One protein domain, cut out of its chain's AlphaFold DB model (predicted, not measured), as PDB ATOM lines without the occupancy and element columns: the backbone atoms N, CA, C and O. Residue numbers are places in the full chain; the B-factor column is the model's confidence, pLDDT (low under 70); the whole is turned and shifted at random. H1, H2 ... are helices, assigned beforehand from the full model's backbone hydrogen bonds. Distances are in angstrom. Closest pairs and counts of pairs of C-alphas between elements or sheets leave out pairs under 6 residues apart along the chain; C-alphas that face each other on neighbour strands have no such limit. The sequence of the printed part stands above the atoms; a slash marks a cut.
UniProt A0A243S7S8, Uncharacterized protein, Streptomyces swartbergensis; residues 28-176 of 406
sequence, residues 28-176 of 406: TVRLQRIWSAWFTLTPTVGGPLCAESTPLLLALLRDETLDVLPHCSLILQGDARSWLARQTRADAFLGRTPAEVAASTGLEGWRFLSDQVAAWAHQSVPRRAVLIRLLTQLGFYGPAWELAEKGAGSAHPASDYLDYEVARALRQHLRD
ATOM      1  N   THR A  28      -0.066  60.480  40.340       97.06
ATOM      2  CA  THR A  28       0.827  60.148  39.221       97.06
ATOM      3  C   THR A  28       2.288  60.490  39.520       97.06
ATOM      4  O   THR A  28       3.174  59.727  39.141       97.06
ATOM      5  N   VAL A  29       2.559  61.565  40.269       96.56
ATOM      6  CA  VAL A  29       3.920  61.987  40.647       96.56
ATOM      7  C   VAL A  29       4.544  60.993  41.624       96.56
ATOM      8  O   VAL A  29       5.685  60.556  41.444       96.56
ATOM      9  N   ARG A  30       3.799  60.580  42.654       96.19
ATOM     10  CA  ARG A  30       4.262  59.531  43.568       96.19
ATOM     11  C   ARG A  30       4.483  58.219  42.830       96.19
ATOM     12  O   ARG A  30       5.483  57.553  43.102       96.19
ATOM     13  N   LEU A  31       3.587  57.856  41.916       96.00
ATOM     14  CA  LEU A  31       3.707  56.630  41.139       96.00
ATOM     15  C   LEU A  31       4.969  56.646  40.258       96.00
ATOM     16  O   LEU A  31       5.725  55.676  40.270       96.00
ATOM     17  N   GLN A  32       5.263  57.767  39.587       95.56
ATOM     18  CA  GLN A  32       6.517  57.960  38.847       95.56
ATOM     19  C   GLN A  32       7.741  57.758  39.742       95.56
ATOM     20  O   GLN A  32       8.684  57.079  39.344       95.56
ATOM     21  N   ARG A  33       7.727  58.302  40.966       95.81
ATOM     22  CA  ARG A  33       8.833  58.139  41.918       95.81
ATOM     23  C   ARG A  33       9.030  56.679  42.330       95.81
ATOM     24  O   ARG A  33      10.165  56.213  42.338       95.81
ATOM     25  N   ILE A  34       7.949  55.961  42.642       95.75
ATOM     26  CA  ILE A  34       7.992  54.543  43.043       95.75
ATOM     27  C   ILE A  34       8.585  53.671  41.928       95.75
ATOM     28  O   ILE A  34       9.427  52.816  42.194       95.75
ATOM     29  N   TRP A  35       8.198  53.923  40.678       96.12
ATOM     30  CA  TRP A  35       8.651  53.161  39.510       96.12
ATOM     31  C   TRP A  35       9.862  53.783  38.797       96.12
ATOM     32  O   TRP A  35      10.247  53.343  37.712       96.12
ATOM     33  N   SER A  36      10.497  54.793  39.394       94.88
ATOM     34  CA  SER A  36      11.550  55.571  38.733       94.88
ATOM     35  C   SER A  36      12.781  54.742  38.386       94.88
ATOM     36  O   SER A  36      13.352  54.970  37.322       94.88
ATOM     37  N   ALA A  37      13.152  53.734  39.186       93.25
ATOM     38  CA  ALA A  37      14.258  52.838  38.840       93.25
ATOM     39  C   ALA A  37      14.043  52.114  37.508       93.25
ATOM     40  O   ALA A  37      14.983  51.872  36.753       93.25
ATOM     41  N   TRP A  38      12.788  51.806  37.202       93.50
ATOM     42  CA  TRP A  38      12.409  51.112  35.986       93.50
ATOM     43  C   TRP A  38      12.292  52.051  34.786       93.50
ATOM     44  O   TRP A  38      12.730  51.708  33.693       93.50
ATOM     45  N   PHE A  39      11.777  53.268  34.987       94.50
ATOM     46  CA  PHE A  39      11.728  54.275  33.923       94.50
ATOM     47  C   PHE A  39      13.095  54.867  33.606       94.50
ATOM     48  O   PHE A  39      13.409  55.102  32.451       94.50
ATOM     49  N   THR A  40      13.928  55.129  34.604       95.69
ATOM     50  CA  THR A  40      15.212  55.816  34.400       95.69
ATOM     51  C   THR A  40      16.383  54.860  34.214       95.69
ATOM     52  O   THR A  40      17.454  55.291  33.797       95.69
ATOM     53  N   LEU A  41      16.180  53.571  34.509       96.69
ATOM     54  CA  LEU A  41      17.225  52.546  34.570       96.69
ATOM     55  C   LEU A  41      18.343  52.892  35.572       96.69
ATOM     56  O   LEU A  41      19.489  52.476  35.402       96.69
ATOM     57  N   THR A  42      18.018  53.653  36.622       95.88
ATOM     58  CA  THR A  42      18.951  54.032  37.692       95.88
ATOM     59  C   THR A  42      18.534  53.428  39.034       95.88
ATOM     60  O   THR A  42      17.346  53.202  39.263       95.88
ATOM     61  N   PRO A  43      19.473  53.133  39.949       93.75
ATOM     62  CA  PRO A  43      19.119  52.653  41.280       93.75
ATOM     63  C   PRO A  43      18.199  53.642  42.004       93.75
ATOM     64  O   PRO A  43      18.516  54.823  42.118       93.75
ATOM     65  N   THR A  44      17.072  53.158  42.522       90.19
ATOM     66  CA  THR A  44      16.189  53.928  43.411       90.19
ATOM     67  C   THR A  44      15.854  53.077  44.622       90.19
ATOM     68  O   THR A  44      15.525  51.902  44.483       90.19
ATOM     69  N   VAL A  45      15.939  53.670  45.811       87.12
ATOM     70  CA  VAL A  45      15.598  52.995  47.065       87.12
ATOM     71  C   VAL A  45      14.086  53.007  47.266       87.12
ATOM     72  O   VAL A  45      13.445  54.048  47.126       87.12
ATOM     73  N   GLY A  46      13.532  51.857  47.650       87.88
ATOM     74  CA  GLY A  46      12.129  51.744  48.035       87.88
ATOM     75  C   GLY A  46      11.169  51.678  46.850       87.88
ATOM     76  O   GLY A  46       9.995  51.990  47.019       87.88
ATOM     77  N   GLY A  47      11.638  51.297  45.663       93.94
ATOM     78  CA  GLY A  47      10.747  50.869  44.585       93.94
ATOM     79  C   GLY A  47      10.253  49.431  44.800       93.94
ATOM     80  O   GLY A  47      10.638  48.779  45.770       93.94
ATOM     81  N   PRO A  48       9.405  48.913  43.902       95.75
ATOM     82  CA  PRO A  48       9.111  47.487  43.832       95.75
ATOM     83  C   PRO A  48      10.388  46.688  43.550       95.75
ATOM     84  O   PRO A  48      11.198  47.099  42.714       95.75
ATOM     85  N   LEU A  49      10.541  45.505  44.149       95.62
ATOM     86  CA  LEU A  49      11.716  44.642  43.940       95.62
ATOM     87  C   LEU A  49      11.977  44.343  42.459       95.62
ATOM     88  O   LEU A  49      13.120  44.305  42.013       95.62
ATOM     89  N   CYS A  50      10.917  44.160  41.673       94.00
ATOM     90  CA  CYS A  50      11.034  43.918  40.237       94.00
ATOM     91  C   CYS A  50      11.593  45.128  39.464       94.00
ATOM     92  O   CYS A  50      12.243  44.951  38.432       94.00
ATOM     93  N   ALA A  51      11.376  46.354  39.943       94.44
ATOM     94  CA  ALA A  51      11.982  47.548  39.366       94.44
ATOM     95  C   ALA A  51      13.476  47.622  39.721       94.44
ATOM     96  O   ALA A  51      14.288  47.935  38.850       94.44
ATOM     97  N   GLU A  52      13.845  47.256  40.956       94.44
ATOM     98  CA  GLU A  52      15.235  47.221  41.442       94.44
ATOM     99  C   GLU A  52      16.132  46.270  40.623       94.44
ATOM    100  O   GLU A  52      17.318  46.553  40.441       94.44
ATOM    101  N   SER A  53      15.582  45.197  40.037       94.25
ATOM    102  CA  SER A  53      16.339  44.271  39.174       94.25
ATOM    103  C   SER A  53      16.914  44.954  37.924       94.25
ATOM    104  O   SER A  53      17.915  44.508  37.372       94.25
ATOM    105  N   THR A  54      16.293  46.036  37.458       94.94
ATOM    106  CA  THR A  54      16.624  46.694  36.185       94.94
ATOM    107  C   THR A  54      18.000  47.367  36.188       94.94
ATOM    108  O   THR A  54      18.825  47.004  35.348       94.94
ATOM    109  N   PRO A  55      18.313  48.298  37.112       95.25
ATOM    110  CA  PRO A  55      19.647  48.893  37.184       95.25
ATOM    111  C   PRO A  55      20.741  47.864  37.497       95.25
ATOM    112  O   PRO A  55      21.866  48.026  37.032       95.25
ATOM    113  N   LEU A  56      20.425  46.782  38.224       94.62
ATOM    114  CA  LEU A  56      21.364  45.677  38.451       94.62
ATOM    115  C   LEU A  56      21.710  44.960  37.141       94.62
ATOM    116  O   LEU A  56      22.883  44.772  36.832       94.62
ATOM    117  N   LEU A  57      20.704  44.609  36.337       96.00
ATOM    118  CA  LEU A  57      20.905  43.991  35.024       96.00
ATOM    119  C   LEU A  57      21.631  44.926  34.049       96.00
ATOM    120  O   LEU A  57      22.473  44.471  33.279       96.00
ATOM    121  N   LEU A  58      21.353  46.231  34.103       96.81
ATOM    122  CA  LEU A  58      22.073  47.223  33.306       96.81
ATOM    123  C   LEU A  58      23.553  47.304  33.709       96.81
ATOM    124  O   LEU A  58      24.417  47.375  32.838       96.81
ATOM    125  N   ALA A  59      23.855  47.266  35.012       95.50
ATOM    126  CA  ALA A  59      25.228  47.248  35.514       95.50
ATOM    127  C   ALA A  59      25.980  45.987  35.065       95.50
ATOM    128  O   ALA A  59      27.105  46.094  34.589       95.50
ATOM    129  N   LEU A  60      25.331  44.820  35.121       94.62
ATOM    130  CA  LEU A  60      25.879  43.571  34.583       94.62
ATOM    131  C   LEU A  60      26.146  43.676  33.077       94.62
ATOM    132  O   LEU A  60      27.198  43.269  32.603       94.62
ATOM    133  N   LEU A  61      25.236  44.282  32.312       96.19
ATOM    134  CA  LEU A  61      25.433  44.480  30.875       96.19
ATOM    135  C   LEU A  61      26.564  45.475  30.556       96.19
ATOM    136  O   LEU A  61      27.159  45.405  29.482       96.19
ATOM    137  N   ARG A  62      26.886  46.404  31.459       96.25
ATOM    138  CA  ARG A  62      28.040  47.309  31.318       96.25
ATOM    139  C   ARG A  62      29.373  46.622  31.609       96.25
ATOM    140  O   ARG A  62      30.389  47.069  31.094       96.25
ATOM    141  N   ASP A  63      29.370  45.549  32.389       94.88
ATOM    142  CA  ASP A  63      30.574  44.779  32.677       94.88
ATOM    143  C   ASP A  63      30.916  43.857  31.493       94.88
ATOM    144  O   ASP A  63      30.230  42.878  31.191       94.88
ATOM    145  N   GLU A  64      31.975  44.200  30.760       88.62
ATOM    146  CA  GLU A  64      32.461  43.413  29.620       88.62
ATOM    147  C   GLU A  64      33.176  42.125  30.042       88.62
ATOM    148  O   GLU A  64      33.323  41.213  29.230       88.62
ATOM    149  N   THR A  65      33.590  42.035  31.308       87.25
ATOM    150  CA  THR A  65      34.321  40.890  31.867       87.25
ATOM    151  C   THR A  65      33.405  39.849  32.503       87.25
ATOM    152  O   THR A  65      33.875  38.826  33.000       87.25
ATOM    153  N   LEU A  66      32.096  40.106  32.489       78.44
ATOM    154  CA  LEU A  66      31.114  39.340  33.230       78.44
ATOM    155  C   LEU A  66      31.007  37.883  32.756       78.44
ATOM    156  O   LEU A  66      30.602  37.615  31.623       78.44
ATOM    157  N   ASP A  67      31.251  36.960  33.687       80.25
ATOM    158  CA  ASP A  67      30.945  35.525  33.552       80.25
ATOM    159  C   ASP A  67      29.792  35.076  34.483       80.25
ATOM    160  O   ASP A  67      29.437  33.905  34.564       80.25
ATOM    161  N   VAL A  68      29.171  36.018  35.206       80.06
ATOM    162  CA  VAL A  68      28.075  35.742  36.148       80.06
ATOM    163  C   VAL A  68      26.716  35.927  35.472       80.06
ATOM    164  O   VAL A  68      26.395  37.000  34.960       80.06
ATOM    165  N   LEU A  69      25.872  34.896  35.525       87.06
ATOM    166  CA  LEU A  69      24.528  34.912  34.945       87.06
ATOM    167  C   LEU A  69      23.470  35.353  35.981       87.06
ATOM    168  O   LEU A  69      23.532  34.954  37.146       87.06
ATOM    169  N   PRO A  70      22.478  36.190  35.616       88.19
ATOM    170  CA  PRO A  70      21.521  36.726  36.579       88.19
ATOM    171  C   PRO A  70      20.355  35.806  36.921       88.19
ATOM    172  O   PRO A  70      19.390  35.679  36.185       88.19
ATOM    173  N   HIS A  71      20.316  35.271  38.132       91.62
ATOM    174  CA  HIS A  71      19.214  34.396  38.536       91.62
ATOM    175  C   HIS A  71      17.923  35.129  38.958       91.62
ATOM    176  O   HIS A  71      17.106  34.530  39.654       91.62
ATOM    177  N   CYS A  72      17.671  36.381  38.555       92.19
ATOM    178  CA  CYS A  72      16.440  37.098  38.927       92.19
ATOM    179  C   CYS A  72      15.182  36.364  38.407       92.19
ATOM    180  O   CYS A  72      15.126  35.853  37.284       92.19
ATOM    181  N   SER A  73      14.138  36.326  39.225       91.00
ATOM    182  CA  SER A  73      12.931  35.515  39.033       91.00
ATOM    183  C   SER A  73      11.680  36.330  38.728       91.00
ATOM    184  O   SER A  73      10.834  35.871  37.954       91.00
ATOM    185  N   LEU A  74      11.566  37.535  39.288       92.81
ATOM    186  CA  LEU A  74      10.414  38.395  39.047       92.81
ATOM    187  C   LEU A  74      10.438  38.878  37.600       92.81
ATOM    188  O   LEU A  74      11.458  39.354  37.120       92.81
ATOM    189  N   ILE A  75       9.323  38.721  36.894       90.81
ATOM    190  CA  ILE A  75       9.055  39.361  35.605       90.81
ATOM    191  C   ILE A  75       7.680  39.991  35.751       90.81
ATOM    192  O   ILE A  75       6.761  39.359  36.281       90.81
ATOM    193  N   LEU A  76       7.550  41.240  35.316       87.50
ATOM    194  CA  LEU A  76       6.258  41.908  35.285       87.50
ATOM    195  C   LEU A  76       5.298  41.174  34.335       87.50
ATOM    196  O   LEU A  76       5.691  40.357  33.508       87.50
ATOM    197  N   GLN A  77       3.998  41.411  34.464       84.94
ATOM    198  CA  GLN A  77       3.051  40.813  33.523       84.94
ATOM    199  C   GLN A  77       3.207  41.422  32.110       84.94
ATOM    200  O   GLN A  77       3.864  42.452  31.925       84.94
ATOM    201  N   GLY A  78       2.603  40.761  31.112       82.19
ATOM    202  CA  GLY A  78       2.440  41.272  29.748       82.19
ATOM    203  C   GLY A  78       1.996  42.736  29.757       82.19
ATOM    204  O   GLY A  78       1.158  43.105  30.576       82.19
ATOM    205  N   ASP A  79       2.609  43.565  28.914       84.25
ATOM    206  CA  ASP A  79       2.309  44.995  28.747       84.25
ATOM    207  C   ASP A  79       2.439  45.904  29.976       84.25
ATOM    208  O   ASP A  79       2.134  47.095  29.876       84.25
ATOM    209  N   ALA A  80       2.961  45.423  31.110       88.19
ATOM    210  CA  ALA A  80       3.083  46.225  32.331       88.19
ATOM    211  C   ALA A  80       3.762  47.592  32.109       88.19
ATOM    212  O   ALA A  80       3.433  48.550  32.801       88.19
ATOM    213  N   ARG A  81       4.664  47.709  31.121       91.62
ATOM    214  CA  ARG A  81       5.307  48.979  30.728       91.62
ATOM    215  C   ARG A  81       4.354  49.979  30.148       91.62
ATOM    216  O   ARG A  81       4.298  51.105  30.635       91.62
ATOM    217  N   SER A  82       3.596  49.569  29.150       90.94
ATOM    218  CA  SER A  82       2.595  50.428  28.542       90.94
ATOM    219  C   SER A  82       1.560  50.858  29.586       90.94
ATOM    220  O   SER A  82       1.206  52.033  29.641       90.94
ATOM    221  N   TRP A  83       1.150  49.941  30.470       91.44
ATOM    222  CA  TRP A  83       0.256  50.223  31.599       91.44
ATOM    223  C   TRP A  83       0.820  51.272  32.550       91.44
ATOM    224  O   TRP A  83       0.207  52.318  32.752       91.44
ATOM    225  N   LEU A  84       2.002  51.022  33.107       94.50
ATOM    226  CA  LEU A  84       2.618  51.923  34.072       94.50
ATOM    227  C   LEU A  84       2.948  53.282  33.452       94.50
ATOM    228  O   LEU A  84       2.704  54.297  34.096       94.50
ATOM    229  N   ALA A  85       3.446  53.334  32.213       95.56
ATOM    230  CA  ALA A  85       3.727  54.592  31.519       95.56
ATOM    231  C   ALA A  85       2.456  55.442  31.360       95.56
ATOM    232  O   ALA A  85       2.463  56.619  31.710       95.56
ATOM    233  N   ARG A  86       1.331  54.846  30.937       95.31
ATOM    234  CA  ARG A  86       0.054  55.576  30.832       95.31
ATOM    235  C   ARG A  86      -0.488  55.986  32.195       95.31
ATOM    236  O   ARG A  86      -0.843  57.146  32.388       95.31
ATOM    237  N   GLN A  87      -0.495  55.083  33.174       95.25
ATOM    238  CA  GLN A  87      -0.959  55.376  34.537       95.25
ATOM    239  C   GLN A  87      -0.139  56.483  35.210       95.25
ATOM    240  O   GLN A  87      -0.689  57.297  35.940       95.25
ATOM    241  N   THR A  88       1.156  56.566  34.913       96.00
ATOM    242  CA  THR A  88       2.035  57.646  35.382       96.00
ATOM    243  C   THR A  88       2.004  58.898  34.511       96.00
ATOM    244  O   THR A  88       2.670  59.870  34.858       96.00
ATOM    245  N   ARG A  89       1.254  58.905  33.399       95.25
ATOM    246  CA  ARG A  89       1.234  59.991  32.399       95.25
ATOM    247  C   ARG A  89       2.638  60.308  31.861       95.25
ATOM    248  O   ARG A  89       2.994  61.458  31.621       95.25
ATOM    249  N   ALA A  90       3.454  59.269  31.710       95.62
ATOM    250  CA  ALA A  90       4.835  59.332  31.261       95.62
ATOM    251  C   ALA A  90       4.949  58.795  29.822       95.62
ATOM    252  O   ALA A  90       5.665  57.831  29.547       95.62
ATOM    253  N   ASP A  91       4.229  59.425  28.891       95.06
ATOM    254  CA  ASP A  91       4.060  58.942  27.510       95.06
ATOM    255  C   ASP A  91       5.374  58.818  26.731       95.06
ATOM    256  O   ASP A  91       5.489  57.997  25.820       95.06
ATOM    257  N   ALA A  92       6.410  59.560  27.137       96.69
ATOM    258  CA  ALA A  92       7.756  59.414  26.592       96.69
ATOM    259  C   ALA A  92       8.287  57.971  26.713       96.69
ATOM    260  O   ALA A  92       9.102  57.550  25.898       96.69
ATOM    261  N   PHE A  93       7.802  57.169  27.663       96.69
ATOM    262  CA  PHE A  93       8.222  55.778  27.843       96.69
ATOM    263  C   PHE A  93       7.389  54.760  27.054       96.69
ATOM    264  O   PHE A  93       7.584  53.565  27.263       96.69
ATOM    265  N   LEU A  94       6.486  55.177  26.155       95.44
ATOM    266  CA  LEU A  94       5.607  54.275  25.389       95.44
ATOM    267  C   LEU A  94       6.235  53.659  24.129       95.44
ATOM    268  O   LEU A  94       5.604  52.800  23.512       95.44
ATOM    269  N   GLY A  95       7.474  54.014  23.774       96.25
ATOM    270  CA  GLY A  95       8.177  53.452  22.611       96.25
ATOM    271  C   GLY A  95       8.166  51.917  22.590       96.25
ATOM    272  O   GLY A  95       8.268  51.274  23.633       96.25
ATOM    273  N   ARG A  96       8.003  51.301  21.419       95.81
ATOM    274  CA  ARG A  96       7.942  49.838  21.230       95.81
ATOM    275  C   ARG A  96       9.311  49.174  21.305       95.81
ATOM    276  O   ARG A  96       9.393  47.973  21.544       95.81
ATOM    277  N   THR A  97      10.371  49.956  21.139       97.19
ATOM    278  CA  THR A  97      11.762  49.511  21.216       97.19
ATOM    279  C   THR A  97      12.556  50.390  22.187       97.19
ATOM    280  O   THR A  97      12.180  51.546  22.413       97.19
ATOM    281  N   PRO A  98      13.685  49.903  22.736       97.94
ATOM    282  CA  PRO A  98      14.586  50.746  23.523       97.94
ATOM    283  C   PRO A  98      15.065  51.997  22.772       97.94
ATOM    284  O   PRO A  98      15.197  53.048  23.387       97.94
ATOM    285  N   ALA A  99      15.266  51.909  21.451       98.50
ATOM    286  CA  ALA A  99      15.672  53.037  20.610       98.50
ATOM    287  C   ALA A  99      14.616  54.152  20.574       98.50
ATOM    288  O   ALA A  99      14.949  55.328  20.717       98.50
ATOM    289  N   GLU A 100      13.337  53.792  20.442       98.19
ATOM    290  CA  GLU A 100      12.234  54.759  20.485       98.19
ATOM    291  C   GLU A 100      12.143  55.450  21.850       98.19
ATOM    292  O   GLU A 100      12.002  56.671  21.904       98.19
ATOM    293  N   VAL A 101      12.289  54.695  22.948       98.00
ATOM    294  CA  VAL A 101      12.295  55.263  24.310       98.00
ATOM    295  C   VAL A 101      13.523  56.152  24.541       98.00
ATOM    296  O   VAL A 101      13.434  57.199  25.183       98.00
ATOM    297  N   ALA A 102      14.684  55.782  24.002       98.25
ATOM    298  CA  ALA A 102      15.891  56.600  24.079       98.25
ATOM    299  C   ALA A 102      15.732  57.931  23.326       98.25
ATOM    300  O   ALA A 102      16.177  58.972  23.817       98.25
ATOM    301  N   ALA A 103      15.087  57.905  22.157       98.38
ATOM    302  CA  ALA A 103      14.838  59.088  21.341       98.38
ATOM    303  C   ALA A 103      13.857  60.063  22.010       98.38
ATOM    304  O   ALA A 103      14.089  61.270  21.987       98.38
ATOM    305  N   SER A 104      12.794  59.553  22.637       98.00
ATOM    306  CA  SER A 104      11.775  60.374  23.305       98.00
ATOM    307  C   SER A 104      12.235  60.939  24.653       98.00
ATOM    308  O   SER A 104      11.877  62.061  24.999       98.00
ATOM    309  N   THR A 105      13.007  60.173  25.429       97.69
ATOM    310  CA  THR A 105      13.391  60.552  26.803       97.69
ATOM    311  C   THR A 105      14.760  61.221  26.885       97.69
ATOM    312  O   THR A 105      15.014  62.001  27.799       97.69
ATOM    313  N   GLY A 106      15.674  60.897  25.965       97.88
ATOM    314  CA  GLY A 106      17.059  61.366  25.988       97.88
ATOM    315  C   GLY A 106      17.924  60.798  27.122       97.88
ATOM    316  O   GLY A 106      19.069  61.229  27.266       97.88
ATOM    317  N   LEU A 107      17.417  59.846  27.909       97.75
ATOM    318  CA  LEU A 107      18.104  59.307  29.083       97.75
ATOM    319  C   LEU A 107      19.269  58.375  28.704       97.75
ATOM    320  O   LEU A 107      19.157  57.537  27.808       97.75
ATOM    321  N   GLU A 108      20.381  58.493  29.435       97.81
ATOM    322  CA  GLU A 108      21.642  57.778  29.171       97.81
ATOM    323  C   GLU A 108      21.488  56.252  29.215       97.81
ATOM    324  O   GLU A 108      21.914  55.575  28.282       97.81
ATOM    325  N   GLY A 109      20.795  55.712  30.223       97.56
ATOM    326  CA  GLY A 109      20.554  54.270  30.329       97.56
ATOM    327  C   GLY A 109      19.802  53.686  29.126       97.56
ATOM    328  O   GLY A 109      20.132  52.596  28.664       97.56
ATOM    329  N   TRP A 110      18.821  54.417  28.581       98.31
ATOM    330  CA  TRP A 110      18.051  53.974  27.412       98.31
ATOM    331  C   TRP A 110      18.859  54.040  26.123       98.31
ATOM    332  O   TRP A 110      18.758  53.129  25.300       98.31
ATOM    333  N   ARG A 111      19.691  55.076  25.958       98.56
ATOM    334  CA  ARG A 111      20.637  55.162  24.834       98.56
ATOM    335  C   ARG A 111      21.614  53.993  24.864       98.56
ATOM    336  O   ARG A 111      21.711  53.271  23.880       98.56
ATOM    337  N   PHE A 112      22.220  53.733  26.023       98.44
ATOM    338  CA  PHE A 112      23.096  52.577  26.206       98.44
ATOM    339  C   PHE A 112      22.383  51.263  25.855       98.44
ATOM    340  O   PHE A 112      22.909  50.471  25.079       98.44
ATOM    341  N   LEU A 113      21.171  51.031  26.374       98.44
ATOM    342  CA  LEU A 113      20.409  49.815  26.074       98.44
ATOM    343  C   LEU A 113      20.093  49.678  24.574       98.44
ATOM    344  O   LEU A 113      20.211  48.585  24.021       98.44
ATOM    345  N   SER A 114      19.722  50.777  23.913       98.56
ATOM    346  CA  SER A 114      19.512  50.823  22.462       98.56
ATOM    347  C   SER A 114      20.773  50.417  21.693       98.56
ATOM    348  O   SER A 114      20.698  49.578  20.794       98.56
ATOM    349  N   ASP A 115      21.934  50.950  22.076       98.38
ATOM    350  CA  ASP A 115      23.214  50.622  21.442       98.38
ATOM    351  C   ASP A 115      23.572  49.141  21.631       98.38
ATOM    352  O   ASP A 115      24.015  48.478  20.692       98.38
ATOM    353  N   GLN A 116      23.306  48.578  22.817       98.12
ATOM    354  CA  GLN A 116      23.503  47.148  23.059       98.12
ATOM    355  C   GLN A 116      22.596  46.297  22.160       98.12
ATOM    356  O   GLN A 116      23.069  45.330  21.563       98.12
ATOM    357  N   VAL A 117      21.322  46.666  21.993       98.00
ATOM    358  CA  VAL A 117      20.412  45.979  21.060       98.00
ATOM    359  C   VAL A 117      20.940  46.029  19.624       98.00
ATOM    360  O   VAL A 117      20.973  44.997  18.952       98.00
ATOM    361  N   ALA A 118      21.415  47.188  19.162       97.69
ATOM    362  CA  ALA A 118      22.000  47.329  17.829       97.69
ATOM    363  C   ALA A 118      23.269  46.472  17.647       97.69
ATOM    364  O   ALA A 118      23.504  45.925  16.570       97.69
ATOM    365  N   ALA A 119      24.056  46.297  18.710       97.06
ATOM    366  CA  ALA A 119      25.281  45.500  18.714       97.06
ATOM    367  C   ALA A 119      25.064  43.985  18.925       97.06
ATOM    368  O   ALA A 119      26.047  43.254  19.060       97.06
ATOM    369  N   TRP A 120      23.820  43.483  18.951       96.44
ATOM    370  CA  TRP A 120      23.470  42.085  19.274       96.44
ATOM    371  C   TRP A 120      24.381  41.023  18.634       96.44
ATOM    372  O   TRP A 120      24.907  40.140  19.322       96.44
ATOM    373  N   ALA A 121      24.612  41.127  17.320       95.44
ATOM    374  CA  ALA A 121      25.405  40.163  16.554       95.44
ATOM    375  C   ALA A 121      26.871  40.073  17.019       95.44
ATOM    376  O   ALA A 121      27.501  39.029  16.853       95.44
ATOM    377  N   HIS A 122      27.394  41.123  17.653       94.81
ATOM    378  CA  HIS A 122      28.773  41.209  18.132       94.81
ATOM    379  C   HIS A 122      28.928  40.880  19.624       94.81
ATOM    380  O   HIS A 122      30.048  40.781  20.113       94.81
ATOM    381  N   GLN A 123      27.826  40.694  20.356       94.25
ATOM    382  CA  GLN A 123      27.883  40.356  21.778       94.25
ATOM    383  C   GLN A 123      28.229  38.882  22.026       94.25
ATOM    384  O   GLN A 123      27.835  37.999  21.259       94.25
ATOM    385  N   SER A 124      28.898  38.613  23.151       93.31
ATOM    386  CA  SER A 124      29.092  37.258  23.678       93.31
ATOM    387  C   SER A 124      27.767  36.642  24.154       93.31
ATOM    388  O   SER A 124      26.809  37.353  24.463       93.31
ATOM    389  N   VAL A 125      27.701  35.309  24.243       93.62
ATOM    390  CA  VAL A 125      26.479  34.594  24.666       93.62
ATOM    391  C   VAL A 125      26.003  34.996  26.075       93.62
ATOM    392  O   VAL A 125      24.811  35.276  26.210       93.62
ATOM    393  N   PRO A 126      26.869  35.117  27.107       93.88
ATOM    394  CA  PRO A 126      26.437  35.601  28.421       93.88
ATOM    395  C   PRO A 126      25.812  37.002  28.367       93.88
ATOM    396  O   PRO A 126      24.731  37.222  28.912       93.88
ATOM    397  N   ARG A 127      26.433  37.937  27.631       95.38
ATOM    398  CA  ARG A 127      25.925  39.310  27.473       95.38
ATOM    399  C   ARG A 127      24.580  39.346  26.759       95.38
ATOM    400  O   ARG A 127      23.669  40.037  27.209       95.38
ATOM    401  N   ARG A 128      24.420  38.530  25.711       95.69
ATOM    402  CA  ARG A 128      23.131  38.335  25.036       95.69
ATOM    403  C   ARG A 128      22.054  37.880  26.014       95.69
ATOM    404  O   ARG A 128      20.962  38.433  25.996       95.69
ATOM    405  N   ALA A 129      22.356  36.935  26.900       95.19
ATOM    406  CA  ALA A 129      21.378  36.466  27.873       95.19
ATOM    407  C   ALA A 129      20.994  37.538  28.905       95.19
ATOM    408  O   ALA A 129      19.810  37.711  29.192       95.19
ATOM    409  N   VAL A 130      21.964  38.318  29.403       96.25
ATOM    410  CA  VAL A 130      21.693  39.484  30.267       96.25
ATOM    411  C   VAL A 130      20.826  40.515  29.538       96.25
ATOM    412  O   VAL A 130      19.877  41.039  30.121       96.25
ATOM    413  N   LEU A 131      21.101  40.780  28.258       97.25
ATOM    414  CA  LEU A 131      20.304  41.694  27.445       97.25
ATOM    415  C   LEU A 131      18.864  41.187  27.269       97.25
ATOM    416  O   LEU A 131      17.930  41.944  27.521       97.25
ATOM    417  N   ILE A 132      18.657  39.914  26.911       97.31
ATOM    418  CA  ILE A 132      17.311  39.317  26.813       97.31
ATOM    419  C   ILE A 132      16.576  39.403  28.153       97.31
ATOM    420  O   ILE A 132      15.406  39.798  28.194       97.31
ATOM    421  N   ARG A 133      17.263  39.108  29.261       96.12
ATOM    422  CA  ARG A 133      16.721  39.236  30.620       96.12
ATOM    423  C   ARG A 133      16.267  40.667  30.913       96.12
ATOM    424  O   ARG A 133      15.153  40.862  31.398       96.12
ATOM    425  N   LEU A 134      17.100  41.662  30.608       96.94
ATOM    426  CA  LEU A 134      16.803  43.080  30.821       96.94
ATOM    427  C   LEU A 134      15.624  43.556  29.963       96.94
ATOM    428  O   LEU A 134      14.709  44.193  30.482       96.94
ATOM    429  N   LEU A 135      15.593  43.199  28.677       97.25
ATOM    430  CA  LEU A 135      14.471  43.514  27.787       97.25
ATOM    431  C   LEU A 135      13.164  42.896  28.291       97.25
ATOM    432  O   LEU A 135      12.134  43.569  28.325       97.25
ATOM    433  N   THR A 136      13.222  41.648  28.753       96.12
ATOM    434  CA  THR A 136      12.086  40.951  29.371       96.12
ATOM    435  C   THR A 136      11.624  41.669  30.639       96.12
ATOM    436  O   THR A 136      10.430  41.890  30.815       96.12
ATOM    437  N   GLN A 137      12.545  42.105  31.504       95.44
ATOM    438  CA  GLN A 137      12.214  42.855  32.721       95.44
ATOM    439  C   GLN A 137      11.525  44.196  32.428       95.44
ATOM    440  O   GLN A 137      10.665  44.646  33.187       95.44
ATOM    441  N   LEU A 138      11.896  44.824  31.315       95.62
ATOM    442  CA  LEU A 138      11.333  46.084  30.836       95.62
ATOM    443  C   LEU A 138      10.057  45.904  29.999       95.62
ATOM    444  O   LEU A 138       9.489  46.882  29.520       95.62
ATOM    445  N   GLY A 139       9.576  44.673  29.820       94.81
ATOM    446  CA  GLY A 139       8.356  44.392  29.068       94.81
ATOM    447  C   GLY A 139       8.506  44.442  27.545       94.81
ATOM    448  O   GLY A 139       7.502  44.511  26.843       94.81
ATOM    449  N   PHE A 140       9.728  44.393  27.004       96.19
ATOM    450  CA  PHE A 140       9.989  44.266  25.563       96.19
ATOM    451  C   PHE A 140      10.022  42.796  25.129       96.19
ATOM    452  O   PHE A 140      11.004  42.331  24.553       96.19
ATOM    453  N   TYR A 141       8.953  42.048  25.411       95.06
ATOM    454  CA  TYR A 141       8.920  40.600  25.175       95.06
ATOM    455  C   TYR A 141       9.055  40.230  23.689       95.06
ATOM    456  O   TYR A 141       9.848  39.354  23.355       95.06
ATOM    457  N   GLY A 142       8.337  40.936  22.806       94.38
ATOM    458  CA  GLY A 142       8.440  40.766  21.350       94.38
ATOM    459  C   GLY A 142       9.846  41.079  20.824       94.38
ATOM    460  O   GLY A 142      10.491  40.182  20.287       94.38
ATOM    461  N   PRO A 143      10.396  42.286  21.069       96.06
ATOM    462  CA  PRO A 143      11.767  42.607  20.667       96.06
ATOM    463  C   PRO A 143      12.832  41.649  21.225       96.06
ATOM    464  O   PRO A 143      13.794  41.338  20.529       96.06
ATOM    465  N   ALA A 144      12.677  41.160  22.461       96.12
ATOM    466  CA  ALA A 144      13.580  40.158  23.029       96.12
ATOM    467  C   ALA A 144      13.543  38.843  22.229       96.12
ATOM    468  O   ALA A 144      14.592  38.289  21.901       96.12
ATOM    469  N   TRP A 145      12.348  38.370  21.870       94.31
ATOM    470  CA  TRP A 145      12.174  37.190  21.026       94.31
ATOM    471  C   TRP A 145      12.770  37.374  19.620       94.31
ATOM    472  O   TRP A 145      13.591  36.567  19.190       94.31
ATOM    473  N   GLU A 146      12.437  38.470  18.937       95.31
ATOM    474  CA  GLU A 146      12.917  38.760  17.576       95.31
ATOM    475  C   GLU A 146      14.449  38.862  17.486       95.31
ATOM    476  O   GLU A 146      15.047  38.568  16.448       95.31
ATOM    477  N   LEU A 147      15.109  39.317  18.556       94.62
ATOM    478  CA  LEU A 147      16.571  39.322  18.638       94.62
ATOM    479  C   LEU A 147      17.131  37.904  18.735       94.62
ATOM    480  O   LEU A 147      18.114  37.586  18.061       94.62
ATOM    481  N   ALA A 148      16.502  37.056  19.547       92.06
ATOM    482  CA  ALA A 148      16.932  35.681  19.746       92.06
ATOM    483  C   ALA A 148      16.844  34.850  18.458       92.06
ATOM    484  O   ALA A 148      17.797  34.139  18.147       92.06
ATOM    485  N   GLU A 149      15.780  35.007  17.661       90.69
ATOM    486  CA  GLU A 149      15.624  34.302  16.373       90.69
ATOM    487  C   GLU A 149      16.754  34.599  15.373       90.69
ATOM    488  O   GLU A 149      17.097  33.761  14.540       90.69
ATOM    489  N   LYS A 150      17.370  35.784  15.455       85.12
ATOM    490  CA  LYS A 150      18.469  36.195  14.564       85.12
ATOM    491  C   LYS A 150      19.814  35.563  14.940       85.12
ATOM    492  O   LYS A 150      20.786  35.721  14.200       85.12
ATOM    493  N   GLY A 151      19.912  34.902  16.093       77.94
ATOM    494  CA  GLY A 151      21.133  34.256  16.568       77.94
ATOM    495  C   GLY A 151      21.181  32.772  16.207       77.94
ATOM    496  O   GLY A 151      20.338  31.999  16.648       77.94
ATOM    497  N   ALA A 152      22.203  32.344  15.462       57.69
ATOM    498  CA  ALA A 152      22.487  30.919  15.304       57.69
ATOM    499  C   ALA A 152      22.879  30.296  16.656       57.69
ATOM    500  O   ALA A 152      23.590  30.921  17.452       57.69
ATOM    501  N   GLY A 153      22.437  29.057  16.896       72.00
ATOM    502  CA  GLY A 153      22.784  28.297  18.096       72.00
ATOM    503  C   GLY A 153      24.298  28.242  18.310       72.00
ATOM    504  O   GLY A 153      25.068  28.033  17.373       72.00
ATOM    505  N   SER A 154      24.730  28.452  19.553       75.50
ATOM    506  CA  SER A 154      26.140  28.424  19.946       75.50
ATOM    507  C   SER A 154      26.419  27.204  20.817       75.50
ATOM    508  O   SER A 154      25.621  26.867  21.689       75.50
ATOM    509  N   ALA A 155      27.585  26.576  20.651       84.44
ATOM    510  CA  ALA A 155      28.036  25.496  21.533       84.44
ATOM    511  C   ALA A 155      28.412  25.980  22.954       84.44
ATOM    512  O   ALA A 155      28.700  25.158  23.827       84.44
ATOM    513  N   HIS A 156      28.405  27.295  23.203       86.75
ATOM    514  CA  HIS A 156      28.803  27.905  24.472       86.75
ATOM    515  C   HIS A 156      28.003  27.348  25.676       86.75
ATOM    516  O   HIS A 156      26.801  27.111  25.540       86.75
ATOM    517  N   PRO A 157      28.610  27.160  26.866       79.69
ATOM    518  CA  PRO A 157      27.894  26.695  28.063       79.69
ATOM    519  C   PRO A 157      26.704  27.588  28.448       79.69
ATOM    520  O   PRO A 157      25.607  27.099  28.689       79.69
ATOM    521  N   ALA A 158      26.880  28.912  28.377       89.25
ATOM    522  CA  ALA A 158      25.808  29.886  28.621       89.25
ATOM    523  C   ALA A 158      24.655  29.873  27.590       89.25
ATOM    524  O   ALA A 158      23.696  30.627  27.759       89.25
ATOM    525  N   SER A 159      24.715  29.058  26.528       93.19
ATOM    526  CA  SER A 159      23.615  28.952  25.559       93.19
ATOM    527  C   SER A 159      22.334  28.424  26.201       93.19
ATOM    528  O   SER A 159      21.264  28.931  25.894       93.19
ATOM    529  N   ASP A 160      22.433  27.487  27.150       94.88
ATOM    530  CA  ASP A 160      21.263  26.971  27.873       94.88
ATOM    531  C   ASP A 160      20.563  28.091  28.655       94.88
ATOM    532  O   ASP A 160      19.337  28.147  28.739       94.88
ATOM    533  N   TYR A 161      21.355  29.004  29.224       95.62
ATOM    534  CA  TYR A 161      20.851  30.136  29.987       95.62
ATOM    535  C   TYR A 161      20.199  31.182  29.071       95.62
ATOM    536  O   TYR A 161      19.126  31.698  29.389       95.62
ATOM    537  N   LEU A 162      20.805  31.466  27.911       95.69
ATOM    538  CA  LEU A 162      20.178  32.303  26.886       95.69
ATOM    539  C   LEU A 162      18.831  31.708  26.453       95.69
ATOM    540  O   LEU A 162      17.823  32.408  26.502       95.69
ATOM    541  N   ASP A 163      18.799  30.422  26.104       95.69
ATOM    542  CA  ASP A 163      17.582  29.712  25.707       95.69
ATOM    543  C   ASP A 163      16.512  29.759  26.811       95.69
ATOM    544  O   ASP A 163      15.328  29.954  26.524       95.69
ATOM    545  N   TYR A 164      16.915  29.638  28.080       96.94
ATOM    546  CA  TYR A 164      16.013  29.755  29.226       96.94
ATOM    547  C   TYR A 164      15.375  31.148  29.325       96.94
ATOM    548  O   TYR A 164      14.157  31.261  29.492       96.94
ATOM    549  N   GLU A 165      16.157  32.221  29.193       96.88
ATOM    550  CA  GLU A 165      15.622  33.588  29.241       96.88
ATOM    551  C   GLU A 165      14.775  33.931  28.009       96.88
ATOM    552  O   GLU A 165      13.753  34.610  28.137       96.88
ATOM    553  N   VAL A 166      15.114  33.390  26.835       96.25
ATOM    554  CA  VAL A 166      14.276  33.490  25.630       96.25
ATOM    555  C   VAL A 166      12.936  32.787  25.841       96.25
ATOM    556  O   VAL A 166      11.889  33.373  25.565       96.25
ATOM    557  N   ALA A 167      12.929  31.578  26.411       96.38
ATOM    558  CA  ALA A 167      11.697  30.866  26.747       96.38
ATOM    559  C   ALA A 167      10.835  31.643  27.763       96.38
ATOM    560  O   ALA A 167       9.604  31.659  27.666       96.38
ATOM    561  N   ARG A 168      11.457  32.360  28.711       96.00
ATOM    562  CA  ARG A 168      10.743  33.256  29.641       96.00
ATOM    563  C   ARG A 168      10.148  34.477  28.945       96.00
ATOM    564  O   ARG A 168       9.020  34.842  29.281       96.00
ATOM    565  N   ALA A 169      10.858  35.082  27.993       95.44
ATOM    566  CA  ALA A 169      10.340  36.179  27.174       95.44
ATOM    567  C   ALA A 169       9.145  35.715  26.326       95.44
ATOM    568  O   ALA A 169       8.072  36.320  26.381       95.44
ATOM    569  N   LEU A 170       9.296  34.580  25.636       94.50
ATOM    570  CA  LEU A 170       8.245  33.914  24.867       94.50
ATOM    571  C   LEU A 170       7.006  33.636  25.712       94.50
ATOM    572  O   LEU A 170       5.900  33.942  25.282       94.50
ATOM    573  N   ARG A 171       7.173  33.125  26.939       93.81
ATOM    574  CA  ARG A 171       6.052  32.888  27.862       93.81
ATOM    575  C   ARG A 171       5.239  34.157  28.122       93.81
ATOM    576  O   ARG A 171       4.035  34.067  28.327       93.81
ATOM    577  N   GLN A 172       5.874  35.328  28.171       92.62
ATOM    578  CA  GLN A 172       5.154  36.588  28.364       92.62
ATOM    579  C   GLN A 172       4.538  37.119  27.069       92.62
ATOM    580  O   GLN A 172       3.461  37.707  27.137       92.62
ATOM    581  N   HIS A 173       5.195  36.905  25.926       92.06
ATOM    582  CA  HIS A 173       4.741  37.373  24.617       92.06
ATOM    583  C   HIS A 173       3.598  36.529  24.033       92.06
ATOM    584  O   HIS A 173       2.609  37.077  23.561       92.06
ATOM    585  N   LEU A 174       3.727  35.201  24.088       91.31
ATOM    586  CA  LEU A 174       2.856  34.214  23.448       91.31
ATOM    587  C   LEU A 174       2.237  33.286  24.503       91.31
ATOM    588  O   LEU A 174       2.474  32.080  24.505       91.31
ATOM    589  N   ARG A 175       1.474  33.859  25.439       86.62
ATOM    590  CA  ARG A 175       0.914  33.128  26.594       86.62
ATOM    591  C   ARG A 175       0.016  31.953  26.214       86.62
ATOM    592  O   ARG A 175       0.034  30.960  26.927       86.62
ATOM    593  N   ASP A 176      -0.723  32.081  25.116       87.94
ATOM    594  CA  ASP A 176      -1.653  31.054  24.632       87.94
ATOM    595  C   ASP A 176      -0.986  30.048  23.668       87.94
ATOM    596  O   ASP A 176      -1.648  29.162  23.134       87.94
TER     597      ASP A 176
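What this domain is: This is residues 28 to 176 of the 406 residues of an uncharacterized protein of Streptomyces swartbergensis (UniProt A0A243S7S8). H8 lies in the middle, with the helical hairpin H9 and H10 packed on one side of it, so that H8, H9 and H10 make a bundle of three, and with H3 on another side. Four helices, H4 to H7, follow one another along the chain, each packed on the next, while H1 lies out at one end of the longest axis; the long unnamed stretch 63 to 79 runs back from H3 to H4. The printed part has 149 residues with ten named helices, H1 to H10 in chain order, and no named strand; its class is all helix. It is compact, with a radius of gyration of the C-alphas of 14.6 A and spans of 48 by 37 by 27 A.

How they stand to each other: H1, residues 28 to 34, and H2, residues 36 to 40, meet only through their tight link. H3, residues 49 to 62, touches H2 with residues 51 to 55 alone, closest at C-alphas Trp 38 and Ala 51, 4.9 A. H4, residues 80 to 87, touches H5, residues 91 to 94, closest at C-alphas Ser 82 and Leu 94, 5.8 A. H6, residues 98 to 105, touches H5, closest at C-alphas Ala 92 and Ser 104, 5.3 A. H7, residues 108 to 118, forms a helical hairpin with H6 at a shallow tilt of 27 degrees, closest at C-alphas Ala 102 and Trp 110, 4.8 A. The hub is H8, residues 125 to 137. It touches H3 at a shallow tilt of 29 degrees, opposite ways, closest at C-alphas Leu 57 and Leu 134, 5.9 A. H9, residues 141 to 149, touches residues 132 to 136 of H8 alone, closest at C-alphas Ile 132 and Ala 144, 5.4 A. H10, residues 159 to 173, runs the same way as H8 at a shallow tilt of 19 degrees, closest at C-alphas Ala 129 and Leu 162, 4.4 A. H9 and H10 form a hairpin at a steep tilt of 38 degrees, closest at C-alphas Tyr 141 and Ala 169, 5.1 A. H3 is apart from H9 and H10. Every O i to N i+4 pair is within hydrogen-bond range in H1, H2, H4 and H6 to H10, 7 of 10 are in H3, and H5 is too short for one.

Where its parts are: H1 begins at C-alpha 28, (0.827, 60.148, 39.221). From first to last C-alpha H3 is 20.8 A long, H7 15.4 A, H8 18.3 A, H9 12.7 A and H10 20.7 A. H10 ends at C-alpha 173, (4.741, 37.373, 24.617).

The domain as a whole: The C-alphas of Val 29 and Ala 155 are the two farthest apart, 47.7 A. The printed part has no cut, and the link from H3 to H4 is long. Mean pLDDT of the printed part is 93.4, with residue 152 under 70.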